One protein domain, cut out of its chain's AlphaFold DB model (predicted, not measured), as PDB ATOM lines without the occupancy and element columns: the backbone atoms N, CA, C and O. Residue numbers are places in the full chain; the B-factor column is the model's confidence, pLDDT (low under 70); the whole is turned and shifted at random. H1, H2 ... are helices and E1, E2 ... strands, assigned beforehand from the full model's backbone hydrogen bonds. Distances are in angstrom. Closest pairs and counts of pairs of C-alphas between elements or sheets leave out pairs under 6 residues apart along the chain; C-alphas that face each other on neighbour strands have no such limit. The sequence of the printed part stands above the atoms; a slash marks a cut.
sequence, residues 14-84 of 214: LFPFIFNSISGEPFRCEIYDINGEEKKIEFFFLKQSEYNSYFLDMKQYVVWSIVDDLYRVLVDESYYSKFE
ATOM      1  N   LEU A  14     -20.211   3.677 -40.100       92.19
ATOM      2  CA  LEU A  14     -18.906   3.526 -40.723       92.19
ATOM      3  C   LEU A  14     -18.399   2.136 -40.364       92.19
ATOM      4  O   LEU A  14     -18.237   1.834 -39.189       92.19
ATOM      5  N   PHE A  15     -18.163   1.304 -41.378       92.88
ATOM      6  CA  PHE A  15     -17.583  -0.028 -41.195       92.88
ATOM      7  C   PHE A  15     -18.286  -0.911 -40.136       92.88
ATOM      8  O   PHE A  15     -17.644  -1.395 -39.208       92.88
ATOM      9  N   PRO A  16     -19.604  -1.169 -40.268       92.62
ATOM     10  CA  PRO A  16     -20.357  -1.946 -39.278       92.62
ATOM     11  C   PRO A  16     -19.885  -3.403 -39.145       92.62
ATOM     12  O   PRO A  16     -19.987  -3.977 -38.071       92.62
ATOM     13  N   PHE A  17     -19.353  -3.998 -40.216       92.69
ATOM     14  CA  PHE A  17     -18.795  -5.354 -40.172       92.69
ATOM     15  C   PHE A  17     -17.542  -5.415 -39.287       92.69
ATOM     16  O   PHE A  17     -17.420  -6.309 -38.459       92.69
ATOM     17  N   ILE A  18     -16.677  -4.400 -39.380       92.81
ATOM     18  CA  ILE A  18     -15.480  -4.260 -38.540       92.81
ATOM     19  C   ILE A  18     -15.910  -4.048 -37.089       92.81
ATOM     20  O   ILE A  18     -15.434  -4.745 -36.203       92.81
ATOM     21  N   PHE A  19     -16.878  -3.156 -36.862       94.19
ATOM     22  CA  PHE A  19     -17.433  -2.875 -35.537       94.19
ATOM     23  C   PHE A  19     -17.944  -4.137 -34.823       94.19
ATOM     24  O   PHE A  19     -17.729  -4.286 -33.622       94.19
ATOM     25  N   ASN A  20     -18.608  -5.033 -35.560       92.94
ATOM     26  CA  ASN A  20     -19.191  -6.266 -35.026       92.94
ATOM     27  C   ASN A  20     -18.187  -7.424 -34.902       92.94
ATOM     28  O   ASN A  20     -18.483  -8.386 -34.205       92.94
ATOM     29  N   SER A  21     -17.025  -7.340 -35.556       91.62
ATOM     30  CA  SER A  21     -15.984  -8.386 -35.541       91.62
ATOM     31  C   SER A  21     -15.058  -8.344 -34.320       91.62
ATOM     32  O   SER A  21     -14.064  -9.065 -34.270       91.62
ATOM     33  N   ILE A  22     -15.308  -7.429 -33.383       93.44
ATOM     34  CA  ILE A  22     -14.412  -7.163 -32.257       93.44
ATOM     35  C   ILE A  22     -14.733  -8.127 -31.121       93.44
ATOM     36  O   ILE A  22     -15.885  -8.234 -30.701       93.44
ATOM     37  N   SER A  23     -13.698  -8.782 -30.606       91.94
ATOM     38  CA  SER A  23     -13.770  -9.690 -29.464       91.94
ATOM     39  C   SER A  23     -13.073  -9.111 -28.225       91.94
ATOM     40  O   SER A  23     -12.059  -8.413 -28.314       91.94
ATOM     41  N   GLY A  24     -13.613  -9.415 -27.045       92.38
ATOM     42  CA  GLY A  24     -13.086  -8.929 -25.767       92.38
ATOM     43  C   GLY A  24     -13.504  -7.499 -25.418       92.38
ATOM     44  O   GLY A  24     -14.367  -6.902 -26.059       92.38
ATOM     45  N   GLU A  25     -12.883  -6.968 -24.368       95.00
ATOM     46  CA  GLU A  25     -13.204  -5.660 -23.796       95.00
ATOM     47  C   GLU A  25     -12.315  -4.544 -24.377       95.00
ATOM     48  O   GLU A  25     -11.183  -4.807 -24.804       95.00
ATOM     49  N   PRO A  26     -12.805  -3.291 -24.403       96.88
ATOM     50  CA  PRO A  26     -11.996  -2.140 -24.775       96.88
ATOM     51  C   PRO A  26     -10.929  -1.861 -23.714       96.88
ATOM     52  O   PRO A  26     -11.214  -1.852 -22.518       96.88
ATOM     53  N   PHE A  27      -9.707  -1.551 -24.147       97.06
ATOM     54  CA  PHE A  27      -8.618  -1.204 -23.228       97.06
ATOM     55  C   PHE A  27      -8.716   0.241 -22.713       97.06
ATOM     56  O   PHE A  27      -8.131   0.579 -21.687       97.06
ATOM     57  N   ARG A  28      -9.446   1.111 -23.424       95.81
ATOM     58  CA  ARG A  28      -9.700   2.505 -23.035       95.81
ATOM     59  C   ARG A  28     -11.100   2.912 -23.484       95.81
ATOM     60  O   ARG A  28     -11.509   2.633 -24.607       95.81
ATOM     61  N   CYS A  29     -11.844   3.572 -22.604       95.75
ATOM     62  CA  CYS A  29     -13.177   4.101 -22.881       95.75
ATOM     63  C   CYS A  29     -13.236   5.560 -22.465       95.75
ATOM     64  O   CYS A  29     -12.812   5.902 -21.364       95.75
ATOM     65  N   GLU A  30     -13.800   6.409 -23.317       95.25
ATOM     66  CA  GLU A  30     -13.935   7.831 -23.022       95.25
ATOM     67  C   GLU A  30     -15.285   8.355 -23.500       95.25
ATOM     68  O   GLU A  30     -15.937   7.780 -24.378       95.25
ATOM     69  N   ILE A  31     -15.717   9.456 -22.894       93.25
ATOM     70  CA  ILE A  31     -16.957  10.143 -23.239       93.25
ATOM     71  C   ILE A  31     -16.609  11.593 -23.537       93.25
ATOM     72  O   ILE A  31     -15.919  12.258 -22.759       93.25
ATOM     73  N   TYR A  32     -17.094  12.080 -24.673       90.19
ATOM     74  CA  TYR A  32     -16.866  13.440 -25.131       90.19
ATOM     75  C   TYR A  32     -18.179  14.123 -25.478       90.19
ATOM     76  O   TYR A  32     -19.059  13.511 -26.081       90.19
ATOM     77  N   ASP A  33     -18.282  15.409 -25.154       86.00
ATOM     78  CA  ASP A  33     -19.346  16.258 -25.677       86.00
ATOM     79  C   ASP A  33     -18.955  16.756 -27.074       86.00
ATOM     80  O   ASP A  33     -17.952  17.453 -27.256       86.00
ATOM     81  N   ILE A  34     -19.741  16.366 -28.077       81.56
ATOM     82  CA  ILE A  34     -19.568  16.787 -29.462       81.56
ATOM     83  C   ILE A  34     -20.861  17.428 -29.947       81.56
ATOM     84  O   ILE A  34     -21.841  16.750 -30.254       81.56
ATOM     85  N   ASN A  35     -20.819  18.750 -30.120       76.56
ATOM     86  CA  ASN A  35     -21.953  19.558 -30.570       76.56
ATOM     87  C   ASN A  35     -23.176  19.473 -29.627       76.56
ATOM     88  O   ASN A  35     -24.311  19.474 -30.115       76.56
ATOM     89  N   GLY A  36     -22.952  19.404 -28.308       79.12
ATOM     90  CA  GLY A  36     -24.002  19.318 -27.286       79.12
ATOM     91  C   GLY A  36     -24.607  17.919 -27.142       79.12
ATOM     92  O   GLY A  36     -25.733  17.784 -26.668       79.12
ATOM     93  N   GLU A  37     -23.909  16.888 -27.621       84.19
ATOM     94  CA  GLU A  37     -24.306  15.483 -27.526       84.19
ATOM     95  C   GLU A  37     -23.139  14.668 -26.968       84.19
ATOM     96  O   GLU A  37     -22.044  14.672 -27.534       84.19
ATOM     97  N   GLU A  38     -23.395  13.908 -25.906       88.50
ATOM     98  CA  GLU A  38     -22.427  12.948 -25.382       88.50
ATOM     99  C   GLU A  38     -22.232  11.801 -26.377       88.50
ATOM    100  O   GLU A  38     -23.183  11.141 -26.811       88.50
ATOM    101  N   LYS A  39     -20.979  11.567 -26.758       90.50
ATOM    102  CA  LYS A  39     -20.552  10.472 -27.627       90.50
ATOM    103  C   LYS A  39     -19.516   9.637 -26.888       90.50
ATOM    104  O   LYS A  39     -18.540  10.172 -26.364       90.50
ATOM    105  N   LYS A  40     -19.721   8.320 -26.883       93.44
ATOM    106  CA  LYS A  40     -18.774   7.354 -26.319       93.44
ATOM    107  C   LYS A  40     -17.789   6.903 -27.394       93.44
ATOM    108  O   LYS A  40     -18.190   6.619 -28.527       93.44
ATOM    109  N   ILE A  41     -16.521   6.817 -27.016       95.81
ATOM    110  CA  ILE A  41     -15.449   6.208 -27.797       95.81
ATOM    111  C   ILE A  41     -14.858   5.032 -27.017       95.81
ATOM    112  O   ILE A  41     -14.615   5.119 -25.814       95.81
ATOM    113  N   GLU A  42     -14.654   3.922 -27.709       97.31
ATOM    114  CA  GLU A  42     -14.060   2.702 -27.173       97.31
ATOM    115  C   GLU A  42     -12.826   2.359 -28.007       97.31
ATOM    116  O   GLU A  42     -12.887   2.293 -29.238       97.31
ATOM    117  N   PHE A  43     -11.698   2.147 -27.346       97.94
ATOM    118  CA  PHE A  43     -10.444   1.778 -27.980       97.94
ATOM    119  C   PHE A  43     -10.189   0.288 -27.794       97.94
ATOM    120  O   PHE A  43     -10.277  -0.241 -26.686       97.94
ATOM    121  N   PHE A  44      -9.848  -0.364 -28.896       98.00
ATOM    122  CA  PHE A  44      -9.539  -1.781 -28.985       98.00
ATOM    123  C   PHE A  44      -8.215  -1.954 -29.718       98.00
ATOM    124  O   PHE A  44      -7.871  -1.167 -30.605       98.00
ATOM    125  N   PHE A  45      -7.464  -2.991 -29.375       97.06
ATOM    126  CA  PHE A  45      -6.296  -3.358 -30.155       97.06
ATOM    127  C   PHE A  45      -6.722  -4.019 -31.463       97.06
ATOM    128  O   PHE A  45      -7.682  -4.788 -31.502       97.06
ATOM    129  N   LEU A  46      -5.986  -3.763 -32.542       95.06
ATOM    130  CA  LEU A  46      -6.299  -4.292 -33.872       95.06
ATOM    131  C   LEU A  46      -6.360  -5.830 -33.883       95.06
ATOM    132  O   LEU A  46      -7.238  -6.401 -34.525       95.06
ATOM    133  N   LYS A  47      -5.516  -6.485 -33.070       95.00
ATOM    134  CA  LYS A  47      -5.504  -7.942 -32.840       95.00
ATOM    135  C   LYS A  47      -6.827  -8.522 -32.321       95.00
ATOM    136  O   LYS A  47      -7.028  -9.725 -32.422       95.00
ATOM    137  N   GLN A  48      -7.717  -7.692 -31.770       95.44
ATOM    138  CA  GLN A  48      -9.038  -8.102 -31.279       95.44
ATOM    139  C   GLN A  48     -10.088  -8.234 -32.394       95.44
ATOM    140  O   GLN A  48     -11.195  -8.704 -32.129       95.44
ATOM    141  N   SER A  49      -9.771  -7.808 -33.622       94.25
ATOM    142  CA  SER A  49     -10.641  -7.937 -34.793       94.25
ATOM    143  C   SER A  49     -10.207  -9.103 -35.679       94.25
ATOM    144  O   SER A  49      -9.019  -9.296 -35.933       94.25
ATOM    145  N   GLU A  50     -11.184  -9.809 -36.250       93.81
ATOM    146  CA  GLU A  50     -10.965 -10.845 -37.274       93.81
ATOM    147  C   GLU A  50     -10.242 -10.315 -38.529       93.81
ATOM    148  O   GLU A  50      -9.646 -11.081 -39.282       93.81
ATOM    149  N   TYR A  51     -10.255  -8.995 -38.750       93.31
ATOM    150  CA  TYR A  51      -9.644  -8.334 -39.907       93.31
ATOM    151  C   TYR A  51      -8.222  -7.814 -39.646       93.31
ATOM    152  O   TYR A  51      -7.704  -7.037 -40.449       93.31
ATOM    153  N   ASN A  52      -7.582  -8.206 -38.540       91.81
ATOM    154  CA  ASN A  52      -6.255  -7.714 -38.161       91.81
ATOM    155  C   ASN A  52      -5.216  -7.857 -39.288       91.81
ATOM    156  O   ASN A  52      -4.602  -6.869 -39.690       91.81
ATOM    157  N   SER A  53      -5.056  -9.066 -39.836       90.38
ATOM    158  CA  SER A  53      -4.107  -9.340 -40.928       90.38
ATOM    159  C   SER A  53      -4.374  -8.444 -42.137       90.38
ATOM    160  O   SER A  53      -3.483  -7.729 -42.583       90.38
ATOM    161  N   TYR A  54      -5.633  -8.380 -42.573       92.50
ATOM    162  CA  TYR A  54      -6.066  -7.562 -43.704       92.50
ATOM    163  C   TYR A  54      -5.687  -6.079 -43.561       92.50
ATOM    164  O   TYR A  54      -5.227  -5.455 -44.518       92.50
ATOM    165  N   PHE A  55      -5.857  -5.492 -42.374       93.50
ATOM    166  CA  PHE A  55      -5.482  -4.095 -42.153       93.50
ATOM    167  C   PHE A  55      -3.976  -3.880 -42.117       93.50
ATOM    168  O   PHE A  55      -3.493  -2.910 -42.706       93.50
ATOM    169  N   LEU A  56      -3.235  -4.777 -41.465       90.12
ATOM    170  CA  LEU A  56      -1.781  -4.687 -41.410       90.12
ATOM    171  C   LEU A  56      -1.163  -4.815 -42.809       90.12
ATOM    172  O   LEU A  56      -0.277  -4.028 -43.142       90.12
ATOM    173  N   ASP A  57      -1.687  -5.700 -43.658       88.75
ATOM    174  CA  ASP A  57      -1.244  -5.859 -45.051       88.75
ATOM    175  C   ASP A  57      -1.477  -4.577 -45.872       88.75
ATOM    176  O   ASP A  57      -0.659  -4.189 -46.706       88.75
ATOM    177  N   MET A  58      -2.562  -3.849 -45.589       90.00
ATOM    178  CA  MET A  58      -2.854  -2.542 -46.192       90.00
ATOM    179  C   MET A  58      -2.120  -1.363 -45.534       90.00
ATOM    180  O   MET A  58      -2.392  -0.208 -45.881       90.00
ATOM    181  N   LYS A  59      -1.214  -1.616 -44.582       89.50
ATOM    182  CA  LYS A  59      -0.517  -0.590 -43.782       89.50
ATOM    183  C   LYS A  59      -1.480   0.319 -43.002       89.50
ATOM    184  O   LYS A  59      -1.207   1.500 -42.785       89.50
ATOM    185  N   GLN A  60      -2.643  -0.207 -42.615       92.25
ATOM    186  CA  GLN A  60      -3.660   0.500 -41.838       92.25
ATOM    187  C   GLN A  60      -3.555   0.115 -40.364       92.25
ATOM    188  O   GLN A  60      -4.157  -0.848 -39.909       92.25
ATOM    189  N   TYR A  61      -2.810   0.912 -39.604       94.88
ATOM    190  CA  TYR A  61      -2.585   0.668 -38.175       94.88
ATOM    191  C   TYR A  61      -3.678   1.243 -37.269       94.88
ATOM    192  O   TYR A  61      -3.676   0.993 -36.069       94.88
ATOM    193  N   VAL A  62      -4.598   2.040 -37.828       95.75
ATOM    194  CA  VAL A  62      -5.706   2.667 -37.099       95.75
ATOM    195  C   VAL A  62      -6.964   2.608 -37.947       95.75
ATOM    196  O   VAL A  62      -6.978   3.080 -39.086       95.75
ATOM    197  N   VAL A  63      -8.047   2.089 -37.379       96.25
ATOM    198  CA  VAL A  63      -9.337   1.959 -38.050       96.25
ATOM    199  C   VAL A  63     -10.439   2.494 -37.148       96.25
ATOM    200  O   VAL A  63     -10.680   1.997 -36.052       96.25
ATOM    201  N   TRP A  64     -11.144   3.507 -37.644       96.50
ATOM    202  CA  TRP A  64     -12.332   4.048 -36.992       96.50
ATOM    203  C   TRP A  64     -13.579   3.354 -37.528       96.50
ATOM    204  O   TRP A  64     -13.807   3.336 -38.737       96.50
ATOM    205  N   SER A  65     -14.426   2.856 -36.636       95.69
ATOM    206  CA  SER A  65     -15.749   2.326 -36.966       95.69
ATOM    207  C   SER A  65     -16.820   2.996 -36.106       95.69
ATOM    208  O   SER A  65     -16.555   3.460 -34.997       95.69
ATOM    209  N   ILE A  66     -18.021   3.140 -36.663       94.56
ATOM    210  CA  ILE A  66     -19.136   3.847 -36.027       94.56
ATOM    211  C   ILE A  66     -20.414   3.067 -36.298       94.56
ATOM    212  O   ILE A  66     -20.741   2.798 -37.459       94.56
ATOM    213  N   VAL A  67     -21.166   2.759 -35.247       92.56
ATOM    214  CA  VAL A  67     -22.523   2.213 -35.337       92.56
ATOM    215  C   VAL A  67     -23.379   2.916 -34.296       92.56
ATOM    216  O   VAL A  67     -23.015   2.962 -33.130       92.56
ATOM    217  N   ASP A  68     -24.514   3.470 -34.726       85.69
ATOM    218  CA  ASP A  68     -25.515   4.076 -33.840       85.69
ATOM    219  C   ASP A  68     -24.920   5.094 -32.843       85.69
ATOM    220  O   ASP A  68     -25.276   5.110 -31.672       85.69
ATOM    221  N   ASP A  69     -24.016   5.949 -33.339       83.50
ATOM    222  CA  ASP A  69     -23.306   6.990 -32.574       83.50
ATOM    223  C   ASP A  69     -22.281   6.493 -31.529       83.50
ATOM    224  O   ASP A  69     -21.662   7.324 -30.861       83.50
ATOM    225  N   LEU A  70     -22.025   5.183 -31.439       91.19
ATOM    226  CA  LEU A  70     -20.887   4.617 -30.710       91.19
ATOM    227  C   LEU A  70     -19.653   4.572 -31.615       91.19
ATOM    228  O   LEU A  70     -19.708   4.035 -32.725       91.19
ATOM    229  N   TYR A  71     -18.541   5.129 -31.138       95.31
ATOM    230  CA  TYR A  71     -17.271   5.163 -31.855       95.31
ATOM    231  C   TYR A  71     -16.365   4.056 -31.338       95.31
ATOM    232  O   TYR A  71     -16.165   3.932 -30.134       95.31
ATOM    233  N   ARG A  72     -15.776   3.288 -32.251       96.56
ATOM    234  CA  ARG A  72     -14.728   2.323 -31.927       96.56
ATOM    235  C   ARG A  72     -13.472   2.621 -32.720       96.56
ATOM    236  O   ARG A  72     -13.540   2.796 -33.940       96.56
ATOM    237  N   VAL A  73     -12.343   2.654 -32.029       97.44
ATOM    238  CA  VAL A  73     -11.018   2.824 -32.621       97.44
ATOM    239  C   VAL A  73     -10.245   1.538 -32.419       97.44
ATOM    240  O   VAL A  73      -9.943   1.163 -31.292       97.44
ATOM    241  N   LEU A  74      -9.939   0.869 -33.521       97.25
ATOM    242  CA  LEU A  74      -9.032  -0.268 -33.553       97.25
ATOM    243  C   LEU A  74      -7.642   0.252 -33.879       97.25
ATOM    244  O   LEU A  74      -7.471   0.913 -34.904       97.25
ATOM    245  N   VAL A  75      -6.668  -0.021 -33.022       97.31
ATOM    246  CA  VAL A  75      -5.303   0.483 -33.180       97.31
ATOM    247  C   VAL A  75      -4.287  -0.627 -32.948       97.31
ATOM    248  O   VAL A  75      -4.441  -1.440 -32.040       97.31
ATOM    249  N   ASP A  76      -3.261  -0.695 -33.788       96.19
ATOM    250  CA  ASP A  76      -2.125  -1.577 -33.538       96.19
ATOM    251  C   ASP A  76      -1.404  -1.161 -32.245       96.19
ATOM    252  O   ASP A  76      -1.196   0.023 -31.991       96.19
ATOM    253  N   GLU A  77      -1.031  -2.134 -31.418       95.19
ATOM    254  CA  GLU A  77      -0.467  -1.878 -30.089       95.19
ATOM    255  C   GLU A  77       0.844  -1.085 -30.163       95.19
ATOM    256  O   GLU A  77       0.990  -0.064 -29.490       95.19
ATOM    257  N   SER A  78       1.753  -1.474 -31.064       94.19
ATOM    258  CA  SER A  78       3.032  -0.782 -31.254       94.19
ATOM    259  C   SER A  78       2.842   0.630 -31.816       94.19
ATOM    260  O   SER A  78       3.516   1.579 -31.399       94.19
ATOM    261  N   TYR A  79       1.863   0.798 -32.709       95.12
ATOM    262  CA  TYR A  79       1.495   2.101 -33.246       95.12
ATOM    263  C   TYR A  79       0.898   3.012 -32.166       95.12
ATOM    264  O   TYR A  79       1.246   4.192 -32.096       95.12
ATOM    265  N   TYR A  80       0.017   2.484 -31.313       96.06
ATOM    266  CA  TYR A  80      -0.582   3.235 -30.211       96.06
ATOM    267  C   TYR A  80       0.492   3.743 -29.249       96.06
ATOM    268  O   TYR A  80       0.516   4.934 -28.953       96.06
ATOM    269  N   SER A  81       1.421   2.877 -28.833       94.75
ATOM    270  CA  SER A  81       2.512   3.254 -27.930       94.75
ATOM    271  C   SER A  81       3.435   4.320 -28.526       94.75
ATOM    272  O   SER A  81       3.836   5.244 -27.825       94.75
ATOM    273  N   LYS A  82       3.760   4.240 -29.825       95.56
ATOM    274  CA  LYS A  82       4.658   5.209 -30.484       95.56
ATOM    275  C   LYS A  82       3.985   6.557 -30.759       95.56
ATOM    276  O   LYS A  82       4.654   7.587 -30.754       95.56
ATOM    277  N   PHE A  83       2.675   6.560 -31.005       96.25
ATOM    278  CA  PHE A  83       1.916   7.746 -31.411       96.25
ATOM    279  C   PHE A  83       0.795   8.115 -30.433       96.25
ATOM    280  O   PHE A  83      -0.217   8.683 -30.845       96.25
ATOM    281  N   GLU A  84       0.981   7.838 -29.139       95.25
ATOM    282  CA  GLU A  84      -0.033   8.040 -28.095       95.25
ATOM    283  C   GLU A  84      -0.589   9.473 -28.080       95.25
ATOM    284  O   GLU A  84      -1.789   9.693 -27.900       95.25
TER     285      GLU A  84
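Overview. This is residues 14 to 84 of the 214 residues of an uncharacterized protein of Ziziphus jujuba witches'-broom phytoplasma (UniProt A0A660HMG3). Look for one strongly twisted sheet of four strands, made of two hairpins side by side, E1 with E2 and E3 with E4, with three small helices round it. H1 covers part of the edge strand E3, while H2 and H3 sit at the end of the sheet where E2 and E4 finish, each only grazing it; the turn between E1 and E2 makes the opposite end. The printed part has 71 residues with three named helices and four named strands, in the order H1 E1 E2 H2 E3 E4 H3, of the mixed class, helices and strands. The sheet's order is E1 E2 E4 E3, mixed: E2 and E4 are parallel, the other neighbours antiparallel. The whole is compact, with a radius of gyration of the C-alphas of 12.2 A and spans of 38 by 27 by 21 A.

Arrangement. Begin at H1, residues 16 to 20, which is on the sheet at a height over the sheet of 7.1 A. It lies only just over E3, residues 62 to 67, with 3 of its 5 C-alphas falling on that strand; their closest C-alphas, those of Phe 19 and Ser 65, are 5.7 A apart. Next find the hairpin of E1, residues 28 to 33, and E2, residues 38 to 45, antiparallel at 157 degrees, with N 30 and O 41 at 2.9 A. E2 is parallel to E4, residues 70 to 75, at 26 degrees, and there N 44 and O 73 are 2.8 A apart. E3 and E4 form the other hairpin, antiparallel at 162 degrees, with N 65 and O 72 at 2.8 A. H2, residues 52 to 57, only grazes the sheet with its residues 52 to 56. H3, residues 77 to 82, only grazes it with its residues 77 to 81; the closest C-alphas of E2 and H3, those of Phe 45 and Glu 77, are 6.0 A apart. H2 and H3 are apart. In H1, H2 and H3 every O i to N i+4 pair is within hydrogen-bond range.

Along the chain. Find C-alpha 16 at (-20.357, -1.946, -39.278), where H1 begins; it spans 6.2 A. E1 then runs 17.0 A and E2, the longest strand, 23.4 A, to C-alpha 45 at (-6.296, -3.358, -30.155). H2 spans 8.7 A, E3 16.9 A and E4 16.3 A. H3 spans 8.8 A and ends at C-alpha 82, at (4.658, 5.209, -30.484).

Size, cuts and confidence. The two C-alphas farthest apart are those of Gly 36 and Asp 57, at 38.3 A. The printed part runs from 14 to 84 with no cut, and no link is long. The model's mean pLDDT over the printed part is 93.0, and no printed residue is under 70.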